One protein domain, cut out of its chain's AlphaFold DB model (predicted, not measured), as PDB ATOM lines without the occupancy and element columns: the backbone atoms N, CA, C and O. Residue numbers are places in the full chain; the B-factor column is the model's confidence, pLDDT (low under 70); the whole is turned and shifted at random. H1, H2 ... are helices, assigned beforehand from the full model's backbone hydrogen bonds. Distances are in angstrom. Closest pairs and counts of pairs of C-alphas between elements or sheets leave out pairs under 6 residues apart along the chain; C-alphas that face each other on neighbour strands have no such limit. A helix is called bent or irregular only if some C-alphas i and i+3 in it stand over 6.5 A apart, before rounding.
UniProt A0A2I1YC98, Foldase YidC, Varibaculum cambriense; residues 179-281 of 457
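Overview. This is residues 179 to 281 of the 457 residues of the protein "Foldase YidC" of Varibaculum cambriense (UniProt A0A2I1YC98). Three long helices make a flat, loosely built fan: H2 and H3 come near each other at one end and spread apart toward the other as a V, and H1, the longest, packs along both of them. H1 and H2 form a helical hairpin, while H3 runs the same way as H1 and draws away from it toward its own last residues; residues 179 to 191, with no named element, lie as loops at the end where H1 begins. The printed part has 103 residues with three named helices, in the order H1, H2, H3, and no named strand; its class is all helix. The whole is loose, with a radius of gyration of the C-alphas of 16.7 A, and flat, spanning 53 by 31 by 14 A.

Arrangement. H1, residues 192 to 221, touches both other helices. It touches H2, residues 227 to 248, and the closest C-alphas, those of Ala 207 and Pro 241, are 5.0 A apart. These two helices form a hairpin, running opposite ways at a shallow tilt of 15 degrees. H1 touches H3, residues 253 to 276, with residues 199 to 213 alone; the closest C-alphas, those of Tyr 206 and Val 260, are 5.3 A apart. H1 and H3 run the same way at a shallow tilt of 24 degrees. H2 and H3 are close but not clearly touching, and their closest C-alphas, those of Gly 248 and Leu 256, are 7.1 A apart. They run opposite ways at a shallow tilt of 33 degrees, only just short of steep. In H1 and H3 every O i to N i+4 pair is within hydrogen-bond range; in H2 16 of 18 are.

Along the chain. H1 has 30 residues and measures 42.9 A from C-alpha 192 at (4.247, 34.223, -11.679) to C-alpha 221 at (0.783, 52.149, -50.453). H2 has 22 residues and measures 31.7 A; it is neither bent nor irregular, but only just: C-alphas 237 and 240 are 6.2 A apart. H3 has 24 residues, measures 34.3 A and ends with C-alpha 276 at (-11.361, 61.312, -43.582).

Size, cuts and confidence. The two C-alphas farthest apart, those of Ala 189 and Ser 225, are 53.7 A apart. The printed part has no cut, and the links from H1 to H2 and from H2 to H3 are tight. Residues 223 to 229, of which 227 to 229 belong to H2, stand free. The mean pLDDT of the printed part is 83.1, with values under 70 at residues 220 to 226 and 278 to 281 of this model.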
ATOM      1  N   VAL A 179      -1.776  41.663 -11.108       89.12
ATOM      2  CA  VAL A 179      -0.317  41.636 -11.313       89.12
ATOM      3  C   VAL A 179       0.292  43.028 -11.155       89.12
ATOM      4  O   VAL A 179      -0.267  43.986 -11.690       89.12
ATOM      5  N   TYR A 180       1.424  43.160 -10.454       89.75
ATOM      6  CA  TYR A 180       2.078  44.461 -10.247       89.75
ATOM      7  C   TYR A 180       2.594  45.078 -11.552       89.75
ATOM      8  O   TYR A 180       3.031  44.375 -12.464       89.75
ATOM      9  N   LEU A 181       2.584  46.412 -11.648       87.19
ATOM     10  CA  LEU A 181       3.072  47.115 -12.846       87.19
ATOM     11  C   LEU A 181       4.579  46.924 -13.076       87.19
ATOM     12  O   LEU A 181       5.025  47.004 -14.226       87.19
ATOM     13  N   SER A 182       5.345  46.697 -12.011       86.31
ATOM     14  CA  SER A 182       6.792  46.475 -12.047       86.31
ATOM     15  C   SER A 182       7.179  45.031 -12.390       86.31
ATOM     16  O   SER A 182       8.339  44.778 -12.721       86.31
ATOM     17  N   ASP A 183       6.224  44.092 -12.394       88.62
ATOM     18  CA  ASP A 183       6.503  42.695 -12.718       88.62
ATOM     19  C   ASP A 183       6.920  42.530 -14.191       88.62
ATOM     20  O   ASP A 183       6.393  43.163 -15.115       88.62
ATOM     21  N   THR A 184       7.885  41.636 -14.404       88.38
ATOM     22  CA  THR A 184       8.456  41.270 -15.708       88.38
ATOM     23  C   THR A 184       8.297  39.770 -15.956       88.38
ATOM     24  O   THR A 184       7.945  39.005 -15.057       88.38
ATOM     25  N   PHE A 185       8.600  39.318 -17.178       88.25
ATOM     26  CA  PHE A 185       8.453  37.908 -17.556       88.25
ATOM     27  C   PHE A 185       9.313  36.946 -16.715       88.25
ATOM     28  O   PHE A 185       8.886  35.828 -16.422       88.25
ATOM     29  N   ASN A 186      10.517  37.383 -16.331       87.44
ATOM     30  CA  ASN A 186      11.476  36.570 -15.573       87.44
ATOM     31  C   ASN A 186      11.478  36.868 -14.068       87.44
ATOM     32  O   ASN A 186      11.986  36.056 -13.300       87.44
ATOM     33  N   ASN A 187      10.944  38.014 -13.643       85.62
ATOM     34  CA  ASN A 187      10.910  38.428 -12.245       85.62
ATOM     35  C   ASN A 187       9.514  38.968 -11.921       85.62
ATOM     36  O   ASN A 187       9.150  40.044 -12.399       85.62
ATOM     37  N   SER A 188       8.741  38.190 -11.164       85.56
ATOM     38  CA  SER A 188       7.349  38.488 -10.825       85.56
ATOM     39  C   SER A 188       7.145  38.311  -9.322       85.56
ATOM     40  O   SER A 188       7.254  37.195  -8.815       85.56
ATOM     41  N   ALA A 189       6.859  39.404  -8.618       81.31
ATOM     42  CA  ALA A 189       6.659  39.416  -7.172       81.31
ATOM     43  C   ALA A 189       5.205  39.123  -6.768       81.31
ATOM     44  O   ALA A 189       4.971  38.673  -5.649       81.31
ATOM     45  N   SER A 190       4.231  39.365  -7.656       81.56
ATOM     46  CA  SER A 190       2.812  39.121  -7.365       81.56
ATOM     47  C   SER A 190       2.395  37.665  -7.612       81.56
ATOM     48  O   SER A 190       2.158  36.908  -6.675       81.56
ATOM     49  N   ASN A 191       2.275  37.261  -8.880       86.31
ATOM     50  CA  ASN A 191       1.752  35.958  -9.273       86.31
ATOM     51  C   ASN A 191       2.420  35.477 -10.580       86.31
ATOM     52  O   ASN A 191       2.048  35.943 -11.666       86.31
ATOM     53  N   PRO A 192       3.412  34.564 -10.522       89.06
ATOM     54  CA  PRO A 192       4.247  34.223 -11.679       89.06
ATOM     55  C   PRO A 192       3.474  33.695 -12.893       89.06
ATOM     56  O   PRO A 192       3.794  34.035 -14.032       89.06
ATOM     57  N   THR A 193       2.440  32.877 -12.676       91.44
ATOM     58  CA  THR A 193       1.647  32.284 -13.765       91.44
ATOM     59  C   THR A 193       0.796  33.337 -14.469       91.44
ATOM     60  O   THR A 193       0.874  33.477 -15.691       91.44
ATOM     61  N   THR A 194       0.033  34.125 -13.706       90.75
ATOM     62  CA  THR A 194      -0.813  35.201 -14.245       90.75
ATOM     63  C   THR A 194       0.024  36.254 -14.963       90.75
ATOM     64  O   THR A 194      -0.339  36.675 -16.058       90.75
ATOM     65  N   THR A 195       1.189  36.606 -14.407       91.06
ATOM     66  CA  THR A 195       2.147  37.537 -15.024       91.06
ATOM     67  C   THR A 195       2.558  37.066 -16.415       91.06
ATOM     68  O   THR A 195       2.436  37.810 -17.387       91.06
ATOM     69  N   LYS A 196       2.992  35.806 -16.545       91.94
ATOM     70  CA  LYS A 196       3.417  35.242 -17.835       91.94
ATOM     71  C   LYS A 196       2.282  35.222 -18.854       91.94
ATOM     72  O   LYS A 196       2.498  35.630 -19.993       91.94
ATOM     73  N   ILE A 197       1.082  34.793 -18.453       92.50
ATOM     74  CA  ILE A 197      -0.096  34.764 -19.335       92.50
ATOM     75  C   ILE A 197      -0.427  36.176 -19.823       92.50
ATOM     76  O   ILE A 197      -0.573  36.394 -21.024       92.50
ATOM     77  N   LEU A 198      -0.493  37.146 -18.910       92.06
ATOM     78  CA  LEU A 198      -0.839  38.529 -19.221       92.06
ATOM     79  C   LEU A 198       0.188  39.172 -20.159       92.06
ATOM     80  O   LEU A 198      -0.199  39.844 -21.120       92.06
ATOM     81  N   ILE A 199       1.483  38.922 -19.937       91.69
ATOM     82  CA  ILE A 199       2.553  39.376 -20.833       91.69
ATOM     83  C   ILE A 199       2.399  38.738 -22.214       91.69
ATOM     84  O   ILE A 199       2.361  39.466 -23.202       91.69
ATOM     85  N   ILE A 200       2.242  37.411 -22.311       93.00
ATOM     86  CA  ILE A 200       2.076  36.719 -23.601       93.00
ATOM     87  C   ILE A 200       0.874  37.282 -24.366       93.00
ATOM     88  O   ILE A 200       1.011  37.644 -25.534       93.00
ATOM     89  N   VAL A 201      -0.283  37.417 -23.713       93.69
ATOM     90  CA  VAL A 201      -1.502  37.963 -24.329       93.69
ATOM     91  C   VAL A 201      -1.282  39.399 -24.806       93.69
ATOM     92  O   VAL A 201      -1.618  39.725 -25.945       93.69
ATOM     93  N   SER A 202      -0.665  40.247 -23.981       91.62
ATOM     94  CA  SER A 202      -0.382  41.647 -24.327       91.62
ATOM     95  C   SER A 202       0.587  41.764 -25.505       91.62
ATOM     96  O   SER A 202       0.384  42.583 -26.399       91.62
ATOM     97  N   VAL A 203       1.618  40.917 -25.541       91.62
ATOM     98  CA  VAL A 203       2.611  40.876 -26.619       91.62
ATOM     99  C   VAL A 203       1.994  40.381 -27.924       91.62
ATOM    100  O   VAL A 203       2.226  40.986 -28.971       91.62
ATOM    101  N   VAL A 204       1.172  39.330 -27.878       93.00
ATOM    102  CA  VAL A 204       0.446  38.821 -29.050       93.00
ATOM    103  C   VAL A 204      -0.527  39.873 -29.580       93.00
ATOM    104  O   VAL A 204      -0.549  40.126 -30.784       93.00
ATOM    105  N   LEU A 205      -1.279  40.540 -28.700       92.62
ATOM    106  CA  LEU A 205      -2.187  41.622 -29.077       92.62
ATOM    107  C   LEU A 205      -1.430  42.789 -29.724       92.62
ATOM    108  O   LEU A 205      -1.803  43.248 -30.803       92.62
ATOM    109  N   TYR A 206      -0.339  43.239 -29.101       90.62
ATOM    110  CA  TYR A 206       0.512  44.302 -29.631       90.62
ATOM    111  C   TYR A 206       1.074  43.939 -31.014       90.62
ATOM    112  O   TYR A 206       0.947  44.715 -31.964       90.62
ATOM    113  N   ALA A 207       1.667  42.749 -31.151       90.62
ATOM    114  CA  ALA A 207       2.256  42.282 -32.403       90.62
ATOM    115  C   ALA A 207       1.193  42.093 -33.495       90.62
ATOM    116  O   ALA A 207       1.429  42.463 -34.644       90.62
ATOM    117  N   GLY A 208       0.011  41.582 -33.137       92.06
ATOM    118  CA  GLY A 208      -1.127  41.419 -34.038       92.06
ATOM    119  C   GLY A 208      -1.655  42.754 -34.565       92.06
ATOM    120  O   GLY A 208      -1.812  42.915 -35.776       92.06
ATOM    121  N   LEU A 209      -1.850  43.744 -33.687       91.12
ATOM    122  CA  LEU A 209      -2.262  45.097 -34.081       91.12
ATOM    123  C   LEU A 209      -1.213  45.772 -34.970       91.12
ATOM    124  O   LEU A 209      -1.559  46.349 -36.002       91.12
ATOM    125  N   MET A 210       0.069  45.655 -34.615       88.56
ATOM    126  CA  MET A 210       1.172  46.198 -35.409       88.56
ATOM    127  C   MET A 210       1.252  45.538 -36.792       88.56
ATOM    128  O   MET A 210       1.392  46.226 -37.806       88.56
ATOM    129  N   PHE A 211       1.125  44.209 -36.854       90.75
ATOM    130  CA  PHE A 211       1.089  43.459 -38.107       90.75
ATOM    131  C   PHE A 211      -0.078  43.914 -38.983       90.75
ATOM    132  O   PHE A 211       0.119  44.231 -40.156       90.75
ATOM    133  N   PHE A 212      -1.280  44.006 -38.416       90.06
ATOM    134  CA  PHE A 212      -2.475  44.394 -39.155       90.06
ATOM    135  C   PHE A 212      -2.403  45.846 -39.653       90.06
ATOM    136  O   PHE A 212      -2.716  46.124 -40.812       90.06
ATOM    137  N   GLN A 213      -1.894  46.768 -38.830       86.88
ATOM    138  CA  GLN A 213      -1.624  48.151 -39.231       86.88
ATOM    139  C   GLN A 213      -0.655  48.206 -40.423       86.88
ATOM    140  O   GLN A 213      -0.909  48.891 -41.419       86.88
ATOM    141  N   GLN A 214       0.449  47.459 -40.352       84.81
ATOM    142  CA  GLN A 214       1.462  47.431 -41.403       84.81
ATOM    143  C   GLN A 214       0.951  46.739 -42.677       84.81
ATOM    144  O   GLN A 214       1.268  47.163 -43.790       84.81
ATOM    145  N   PHE A 215       0.104  45.722 -42.525       84.56
ATOM    146  CA  PHE A 215      -0.572  45.036 -43.617       84.56
ATOM    147  C   PHE A 215      -1.530  45.963 -44.373       84.56
ATOM    148  O   PHE A 215      -1.494  46.012 -45.606       84.56
ATOM    149  N   ILE A 216      -2.331  46.759 -43.655       83.50
ATOM    150  CA  ILE A 216      -3.182  47.799 -44.250       83.50
ATOM    151  C   ILE A 216      -2.329  48.816 -45.016       83.50
ATOM    152  O   ILE A 216      -2.643  49.141 -46.163       83.50
ATOM    153  N   ASN A 217      -1.244  49.299 -44.406       77.75
ATOM    154  CA  ASN A 217      -0.344  50.267 -45.032       77.75
ATOM    155  C   ASN A 217       0.289  49.720 -46.313       77.75
ATOM    156  O   ASN A 217       0.374  50.439 -47.303       77.75
ATOM    157  N   MET A 218       0.697  48.449 -46.321       77.12
ATOM    158  CA  MET A 218       1.252  47.802 -47.508       77.12
ATOM    159  C   MET A 218       0.207  47.705 -48.620       77.12
ATOM    160  O   MET A 218       0.467  48.169 -49.724       77.12
ATOM    161  N   ARG A 219      -0.987  47.168 -48.329       71.69
ATOM    162  CA  ARG A 219      -2.052  47.026 -49.336       71.69
ATOM    163  C   ARG A 219      -2.451  48.357 -49.975       71.69
ATOM    164  O   ARG A 219      -2.872  48.363 -51.124       71.69
ATOM    165  N   ARG A 220      -2.324  49.462 -49.241       65.62
ATOM    166  CA  ARG A 220      -2.753  50.793 -49.690       65.62
ATOM    167  C   ARG A 220      -1.640  51.654 -50.287       65.62
ATOM    168  O   ARG A 220      -1.927  52.480 -51.139       65.62
ATOM    169  N   ASN A 221      -0.383  51.448 -49.891       61.84
ATOM    170  CA  ASN A 221       0.783  52.149 -50.453       61.84
ATOM    171  C   ASN A 221       1.515  51.326 -51.533       61.84
ATOM    172  O   ASN A 221       2.641  51.655 -51.912       61.84
ATOM    173  N   MET A 222       0.913  50.235 -52.010       57.75
ATOM    174  CA  MET A 222       1.479  49.385 -53.054       57.75
ATOM    175  C   MET A 222       1.260  49.997 -54.441       57.75
ATOM    176  O   MET A 222       0.282  49.700 -55.116       57.75
ATOM    177  N   ASN A 223       2.251  50.753 -54.909       52.84
ATOM    178  CA  ASN A 223       2.524  50.860 -56.341       52.84
ATOM    179  C   ASN A 223       3.488  49.723 -56.706       52.84
ATOM    180  O   ASN A 223       4.656  49.726 -56.318       52.84
ATOM    181  N   ALA A 224       2.978  48.706 -57.405       50.62
ATOM    182  CA  ALA A 224       3.641  47.423 -57.683       50.62
ATOM    183  C   ALA A 224       4.875  47.505 -58.612       50.62
ATOM    184  O   ALA A 224       5.399  46.488 -59.061       50.62
ATOM    185  N   SER A 225       5.360  48.707 -58.906       55.69
ATOM    186  CA  SER A 225       6.280  48.986 -60.004       55.69
ATOM    187  C   SER A 225       7.735  48.593 -59.721       55.69
ATOM    188  O   SER A 225       8.492  48.441 -60.679       55.69
ATOM    189  N   ASN A 226       8.138  48.439 -58.448       63.72
ATOM    190  CA  ASN A 226       9.526  48.190 -58.032       63.72
ATOM    191  C   ASN A 226       9.661  46.946 -57.118       63.72
ATOM    192  O   ASN A 226       9.325  47.010 -55.930       63.72
ATOM    193  N   PRO A 227      10.242  45.828 -57.610       70.38
ATOM    194  CA  PRO A 227      10.437  44.601 -56.822       70.38
ATOM    195  C   PRO A 227      11.286  44.785 -55.550       70.38
ATOM    196  O   PRO A 227      11.046  44.127 -54.537       70.38
ATOM    197  N   GLN A 228      12.256  45.706 -55.570       73.25
ATOM    198  CA  GLN A 228      13.120  46.005 -54.420       73.25
ATOM    199  C   GLN A 228      12.359  46.711 -53.286       73.25
ATOM    200  O   GLN A 228      12.525  46.361 -52.117       73.25
ATOM    201  N   GLN A 229      11.470  47.648 -53.623       72.31
ATOM    202  CA  GLN A 229      10.631  48.355 -52.654       72.31
ATOM    203  C   GLN A 229       9.606  47.412 -52.015       72.31
ATOM    204  O   GLN A 229       9.413  47.443 -50.801       72.31
ATOM    205  N   MET A 230       9.022  46.505 -52.806       75.69
ATOM    206  CA  MET A 230       8.114  45.480 -52.291       75.69
ATOM    207  C   MET A 230       8.826  44.518 -51.332       75.69
ATOM    208  O   MET A 230       8.273  44.172 -50.290       75.69
ATOM    209  N   ARG A 231      10.065  44.109 -51.638       80.44
ATOM    210  CA  ARG A 231      10.868  43.268 -50.735       80.44
ATOM    211  C   ARG A 231      11.156  43.980 -49.409       80.44
ATOM    212  O   ARG A 231      11.021  43.361 -48.358       80.44
ATOM    213  N   MET A 232      11.487  45.273 -49.453       75.94
ATOM    214  CA  MET A 232      11.706  46.088 -48.252       75.94
ATOM    215  C   MET A 232      10.426  46.231 -47.412       75.94
ATOM    216  O   MET A 232      10.464  46.034 -46.199       75.94
ATOM    217  N   MET A 233       9.281  46.496 -48.050       78.06
ATOM    218  CA  MET A 233       7.982  46.565 -47.367       78.06
ATOM    219  C   MET A 233       7.586  45.228 -46.732       78.06
ATOM    220  O   MET A 233       7.164  45.217 -45.579       78.06
ATOM    221  N   LYS A 234       7.769  44.100 -47.436       82.31
ATOM    222  CA  LYS A 234       7.496  42.757 -46.894       82.31
ATOM    223  C   LYS A 234       8.380  42.447 -45.689       82.31
ATOM    224  O   LYS A 234       7.867  42.003 -44.669       82.31
ATOM    225  N   MET A 235       9.680  42.739 -45.767       83.19
ATOM    226  CA  MET A 235      10.564  42.607 -44.605       83.19
ATOM    227  C   MET A 235      10.044  43.422 -43.418       83.19
ATOM    228  O   MET A 235       9.969  42.897 -42.314       83.19
ATOM    229  N   MET A 236       9.608  44.664 -43.640       81.56
ATOM    230  CA  MET A 236       9.049  45.490 -42.570       81.56
ATOM    231  C   MET A 236       7.768  44.891 -41.963       81.56
ATOM    232  O   MET A 236       7.628  44.914 -40.747       81.56
ATOM    233  N   VAL A 237       6.855  44.334 -42.771       84.75
ATOM    234  CA  VAL A 237       5.594  43.726 -42.291       84.75
ATOM    235  C   VAL A 237       5.839  42.502 -41.412       84.75
ATOM    236  O   VAL A 237       5.157  42.347 -40.407       84.75
ATOM    237  N   TYR A 238       6.790  41.639 -41.771       86.19
ATOM    238  CA  TYR A 238       6.972  40.353 -41.088       86.19
ATOM    239  C   TYR A 238       8.072  40.374 -40.022       86.19
ATOM    240  O   TYR A 238       7.902  39.799 -38.951       86.19
ATOM    241  N   VAL A 239       9.191  41.058 -40.276       87.81
ATOM    242  CA  VAL A 239      10.338  41.058 -39.353       87.81
ATOM    243  C   VAL A 239      10.083  41.975 -38.155       87.81
ATOM    244  O   VAL A 239      10.454  41.633 -37.036       87.81
ATOM    245  N   MET A 240       9.431  43.126 -38.355       84.81
ATOM    246  CA  MET A 240       9.242  44.106 -37.276       84.81
ATOM    247  C   MET A 240       8.340  43.610 -36.145       84.81
ATOM    248  O   MET A 240       8.743  43.754 -34.987       84.81
ATOM    249  N   PRO A 241       7.159  43.015 -36.413       85.56
ATOM    250  CA  PRO A 241       6.318  42.504 -35.338       85.56
ATOM    251  C   PRO A 241       6.988  41.355 -34.589       85.56
ATOM    252  O   PRO A 241       6.880  41.302 -33.372       85.56
ATOM    253  N   LEU A 242       7.754  40.498 -35.275       87.12
ATOM    254  CA  LEU A 242       8.507  39.415 -34.636       87.12
ATOM    255  C   LEU A 242       9.582  39.955 -33.679       87.12
ATOM    256  O   LEU A 242       9.656  39.545 -32.523       87.12
ATOM    257  N   MET A 243      10.380  40.922 -34.142       85.00
ATOM    258  CA  MET A 243      11.397  41.578 -33.314       85.00
ATOM    259  C   MET A 243      10.780  42.319 -32.126       85.00
ATOM    260  O   MET A 243      11.336  42.317 -31.029       85.00
ATOM    261  N   THR A 244       9.623  42.949 -32.327       81.88
ATOM    262  CA  THR A 244       8.945  43.671 -31.247       81.88
ATOM    263  C   THR A 244       8.259  42.717 -30.271       81.88
ATOM    264  O   THR A 244       8.222  43.002 -29.079       81.88
ATOM    265  N   ALA A 245       7.789  41.557 -30.741       85.88
ATOM    266  CA  ALA A 245       7.269  40.505 -29.880       85.88
ATOM    267  C   ALA A 245       8.357  39.974 -28.939       85.88
ATOM    268  O   ALA A 245       8.128  39.900 -27.738       85.88
ATOM    269  N   TRP A 246       9.567  39.717 -29.455       85.94
ATOM    270  CA  TRP A 246      10.727  39.369 -28.623       85.94
ATOM    271  C   TRP A 246      11.005  40.432 -27.552       85.94
ATOM    272  O   TRP A 246      11.186  40.121 -26.378       85.94
ATOM    273  N   PHE A 247      10.993  41.704 -27.952       82.06
ATOM    274  CA  PHE A 247      11.218  42.823 -27.041       82.06
ATOM    275  C   PHE A 247      10.144  42.931 -25.941       82.06
ATOM    276  O   PHE A 247      10.461  43.276 -24.804       82.06
ATOM    277  N   GLY A 248       8.896  42.579 -26.251       81.75
ATOM    278  CA  GLY A 248       7.786  42.568 -25.303       81.75
ATOM    279  C   GLY A 248       8.001  41.676 -24.074       81.75
ATOM    280  O   GLY A 248       7.451  41.963 -23.017       81.75
ATOM    281  N   PHE A 249       8.846  40.646 -24.168       84.88
ATOM    282  CA  PHE A 249       9.167  39.766 -23.037       84.88
ATOM    283  C   PHE A 249      10.194  40.357 -22.058       84.88
ATOM    284  O   PHE A 249      10.339  39.852 -20.948       84.88
ATOM    285  N   ILE A 250      10.918  41.409 -22.450       84.00
ATOM    286  CA  ILE A 250      11.983  42.024 -21.634       84.00
ATOM    287  C   ILE A 250      11.433  43.171 -20.767       84.00
ATOM    288  O   ILE A 250      12.057  43.570 -19.788       84.00
ATOM    289  N   VAL A 251      10.268  43.713 -21.118       84.19
ATOM    290  CA  VAL A 251       9.682  44.895 -20.472       84.19
ATOM    291  C   VAL A 251       8.738  44.548 -19.317       84.19
ATOM    292  O   VAL A 251       8.173  43.459 -19.254       84.19
ATOM    293  N   GLN A 252       8.548  45.515 -18.416       87.88
ATOM    294  CA  GLN A 252       7.593  45.447 -17.304       87.88
ATOM    295  C   GLN A 252       6.137  45.667 -17.749       87.88
ATOM    296  O   GLN A 252       5.874  46.318 -18.769       87.88
ATOM    297  N   ILE A 253       5.179  45.192 -16.952       88.25
ATOM    298  CA  ILE A 253       3.746  45.250 -17.279       88.25
ATOM    299  C   ILE A 253       3.223  46.673 -17.458       88.25
ATOM    300  O   ILE A 253       2.492  46.923 -18.414       88.25
ATOM    301  N   GLY A 254       3.629  47.630 -16.623       86.25
ATOM    302  CA  GLY A 254       3.198  49.026 -16.769       86.25
ATOM    303  C   GLY A 254       3.557  49.609 -18.143       86.25
ATOM    304  O   GLY A 254       2.792  50.369 -18.739       86.25
ATOM    305  N   VAL A 255       4.691  49.183 -18.702       85.69
ATOM    306  CA  VAL A 255       5.142  49.584 -20.041       85.69
ATOM    307  C   VAL A 255       4.376  48.824 -21.119       85.69
ATOM    308  O   VAL A 255       4.030  49.416 -22.139       85.69
ATOM    309  N   LEU A 256       4.062  47.543 -20.907       87.38
ATOM    310  CA  LEU A 256       3.222  46.774 -21.830       87.38
ATOM    311  C   LEU A 256       1.807  47.341 -21.940       87.38
ATOM    312  O   LEU A 256       1.300  47.446 -23.052       87.38
ATOM    313  N   VAL A 257       1.200  47.771 -20.829       89.88
ATOM    314  CA  VAL A 257      -0.101  48.459 -20.841       89.88
ATOM    315  C   VAL A 257      -0.029  49.685 -21.744       89.88
ATOM    316  O   VAL A 257      -0.830  49.822 -22.667       89.88
ATOM    317  N   TYR A 258       0.980  50.533 -21.542       88.62
ATOM    318  CA  TYR A 258       1.218  51.681 -22.410       88.62
ATOM    319  C   TYR A 258       1.386  51.269 -23.885       88.62
ATOM    320  O   TYR A 258       0.777  51.876 -24.768       88.62
ATOM    321  N   LEU A 259       2.187  50.235 -24.169       88.00
ATOM    322  CA  LEU A 259       2.467  49.757 -25.527       88.00
ATOM    323  C   LEU A 259       1.198  49.252 -26.232       88.00
ATOM    324  O   LEU A 259       0.960  49.573 -27.398       88.00
ATOM    325  N   VAL A 260       0.354  48.498 -25.531       90.81
ATOM    326  CA  VAL A 260      -0.926  48.019 -26.062       90.81
ATOM    327  C   VAL A 260      -1.861  49.194 -26.327       90.81
ATOM    328  O   VAL A 260      -2.362  49.333 -27.443       90.81
ATOM    329  N   VAL A 261      -2.045  50.087 -25.350       92.31
ATOM    330  CA  VAL A 261      -2.914  51.265 -25.496       92.31
ATOM    331  C   VAL A 261      -2.453  52.133 -26.657       92.31
ATOM    332  O   VAL A 261      -3.265  52.531 -27.491       92.31
ATOM    333  N   THR A 262      -1.149  52.388 -26.785       89.00
ATOM    334  CA  THR A 262      -0.650  53.197 -27.895       89.00
ATOM    335  C   THR A 262      -0.860  52.523 -29.252       89.00
ATOM    336  O   THR A 262      -1.028  53.253 -30.232       89.00
ATOM    337  N   MET A 263      -0.859  51.187 -29.343       90.50
ATOM    338  CA  MET A 263      -1.200  50.478 -30.583       90.50
ATOM    339  C   MET A 263      -2.690  50.549 -30.885       90.50
ATOM    340  O   MET A 263      -3.047  50.827 -32.025       90.50
ATOM    341  N   VAL A 264      -3.553  50.391 -29.879       92.56
ATOM    342  CA  VAL A 264      -5.006  50.556 -30.033       92.56
ATOM    343  C   VAL A 264      -5.340  51.970 -30.509       92.56
ATOM    344  O   VAL A 264      -6.018  52.133 -31.521       92.56
ATOM    345  N   VAL A 265      -4.797  53.001 -29.855       91.81
ATOM    346  CA  VAL A 265      -5.006  54.402 -30.256       91.81
ATOM    347  C   VAL A 265      -4.459  54.657 -31.659       91.81
ATOM    348  O   VAL A 265      -5.144  55.265 -32.474       91.81
ATOM    349  N   SER A 266      -3.259  54.158 -31.981       87.62
ATOM    350  CA  SER A 266      -2.693  54.297 -33.332       87.62
ATOM    351  C   SER A 266      -3.548  53.599 -34.383       87.62
ATOM    352  O   SER A 266      -3.671  54.097 -35.498       87.62
ATOM    353  N   PHE A 267      -4.148  52.460 -34.047       88.81
ATOM    354  CA  PHE A 267      -5.029  51.723 -34.935       88.81
ATOM    355  C   PHE A 267      -6.354  52.462 -35.161       88.81
ATOM    356  O   PHE A 267      -6.754  52.647 -36.308       88.81
ATOM    357  N   ILE A 268      -6.985  52.982 -34.105       89.94
ATOM    358  CA  ILE A 268      -8.178  53.839 -34.209       89.94
ATOM    359  C   ILE A 268      -7.864  55.086 -35.041       89.94
ATOM    360  O   ILE A 268      -8.591  55.416 -35.976       89.94
ATOM    361  N   GLN A 269      -6.742  55.747 -34.756       86.69
ATOM    362  CA  GLN A 269      -6.266  56.905 -35.506       86.69
ATOM    363  C   GLN A 269      -6.030  56.561 -36.980       86.69
ATOM    364  O   GLN A 269      -6.387  57.339 -37.860       86.69
ATOM    365  N   GLN A 270      -5.469  55.386 -37.266       84.88
ATOM    366  CA  GLN A 270      -5.278  54.890 -38.622       84.88
ATOM    367  C   GLN A 270      -6.628  54.711 -39.328       84.88
ATOM    368  O   GLN A 270      -6.792  55.211 -40.440       84.88
ATOM    369  N   LEU A 271      -7.617  54.079 -38.686       86.19
ATOM    370  CA  LEU A 271      -8.975  53.944 -39.231       86.19
ATOM    371  C   LEU A 271      -9.633  55.307 -39.492       86.19
ATOM    372  O   LEU A 271     -10.202  55.510 -40.562       86.19
ATOM    373  N   PHE A 272      -9.496  56.254 -38.563       86.81
ATOM    374  CA  PHE A 272      -9.996  57.620 -38.711       86.81
ATOM    375  C   PHE A 272      -9.347  58.324 -39.907       86.81
ATOM    376  O   PHE A 272     -10.033  58.828 -40.791       86.81
ATOM    377  N   VAL A 273      -8.016  58.301 -40.005       81.12
ATOM    378  CA  VAL A 273      -7.282  58.884 -41.139       81.12
ATOM    379  C   VAL A 273      -7.734  58.268 -42.455       81.12
ATOM    380  O   VAL A 273      -7.906  58.975 -43.437       81.12
ATOM    381  N   LEU A 274      -7.959  56.961 -42.484       76.75
ATOM    382  CA  LEU A 274      -8.434  56.267 -43.676       76.75
ATOM    383  C   LEU A 274      -9.857  56.641 -44.077       76.75
ATOM    384  O   LEU A 274     -10.180  56.566 -45.260       76.75
ATOM    385  N   HIS A 275     -10.681  57.041 -43.115       79.44
ATOM    386  CA  HIS A 275     -12.033  57.513 -43.358       79.44
ATOM    387  C   HIS A 275     -12.055  58.959 -43.883       79.44
ATOM    388  O   HIS A 275     -12.699  59.232 -44.890       79.44
ATOM    389  N   TYR A 276     -11.324  59.877 -43.243       77.31
ATOM    390  CA  TYR A 276     -11.361  61.312 -43.582       77.31
ATOM    391  C   TYR A 276     -10.387  61.723 -44.686       77.31
ATOM    392  O   TYR A 276     -10.544  62.763 -45.318       77.31
ATOM    393  N   LEU A 277      -9.350  60.923 -44.898       73.25
ATOM    394  CA  LEU A 277      -8.274  61.203 -45.824       73.25
ATOM    395  C   LEU A 277      -7.998  59.925 -46.648       73.25
ATOM    396  O   LEU A 277      -6.988  59.255 -46.407       73.25
ATOM    397  N   PRO A 278      -8.875  59.536 -47.588       67.56
ATOM    398  CA  PRO A 278      -8.694  58.326 -48.386       67.56
ATOM    399  C   PRO A 278      -7.435  58.408 -49.265       67.56
ATOM    400  O   PRO A 278      -6.960  59.482 -49.636       67.56
ATOM    401  N   THR A 279      -6.840  57.253 -49.564       64.06
ATOM    402  CA  THR A 279      -5.633  57.162 -50.396       64.06
ATOM    403  C   THR A 279      -5.968  57.359 -51.881       64.06
ATOM    404  O   THR A 279      -6.989  56.817 -52.321       64.06
ATOM    405  N   PRO A 280      -5.111  58.053 -52.660       57.12
ATOM    406  CA  PRO A 280      -5.297  58.225 -54.103       57.12
ATOM    407  C   PRO A 280      -5.479  56.885 -54.832       57.12
ATOM    408  O   PRO A 280      -4.750  55.935 -54.541       57.12
ATOM    409  N   GLY A 281      -6.456  56.795 -55.739       57.84
ATOM    410  CA  GLY A 281      -6.771  55.575 -56.501       57.84
ATOM    411  C   GLY A 281      -7.656  54.544 -55.783       57.84
ATOM    412  O   GLY A 281      -7.769  53.408 -56.238       57.84
TER     413      GLY A 281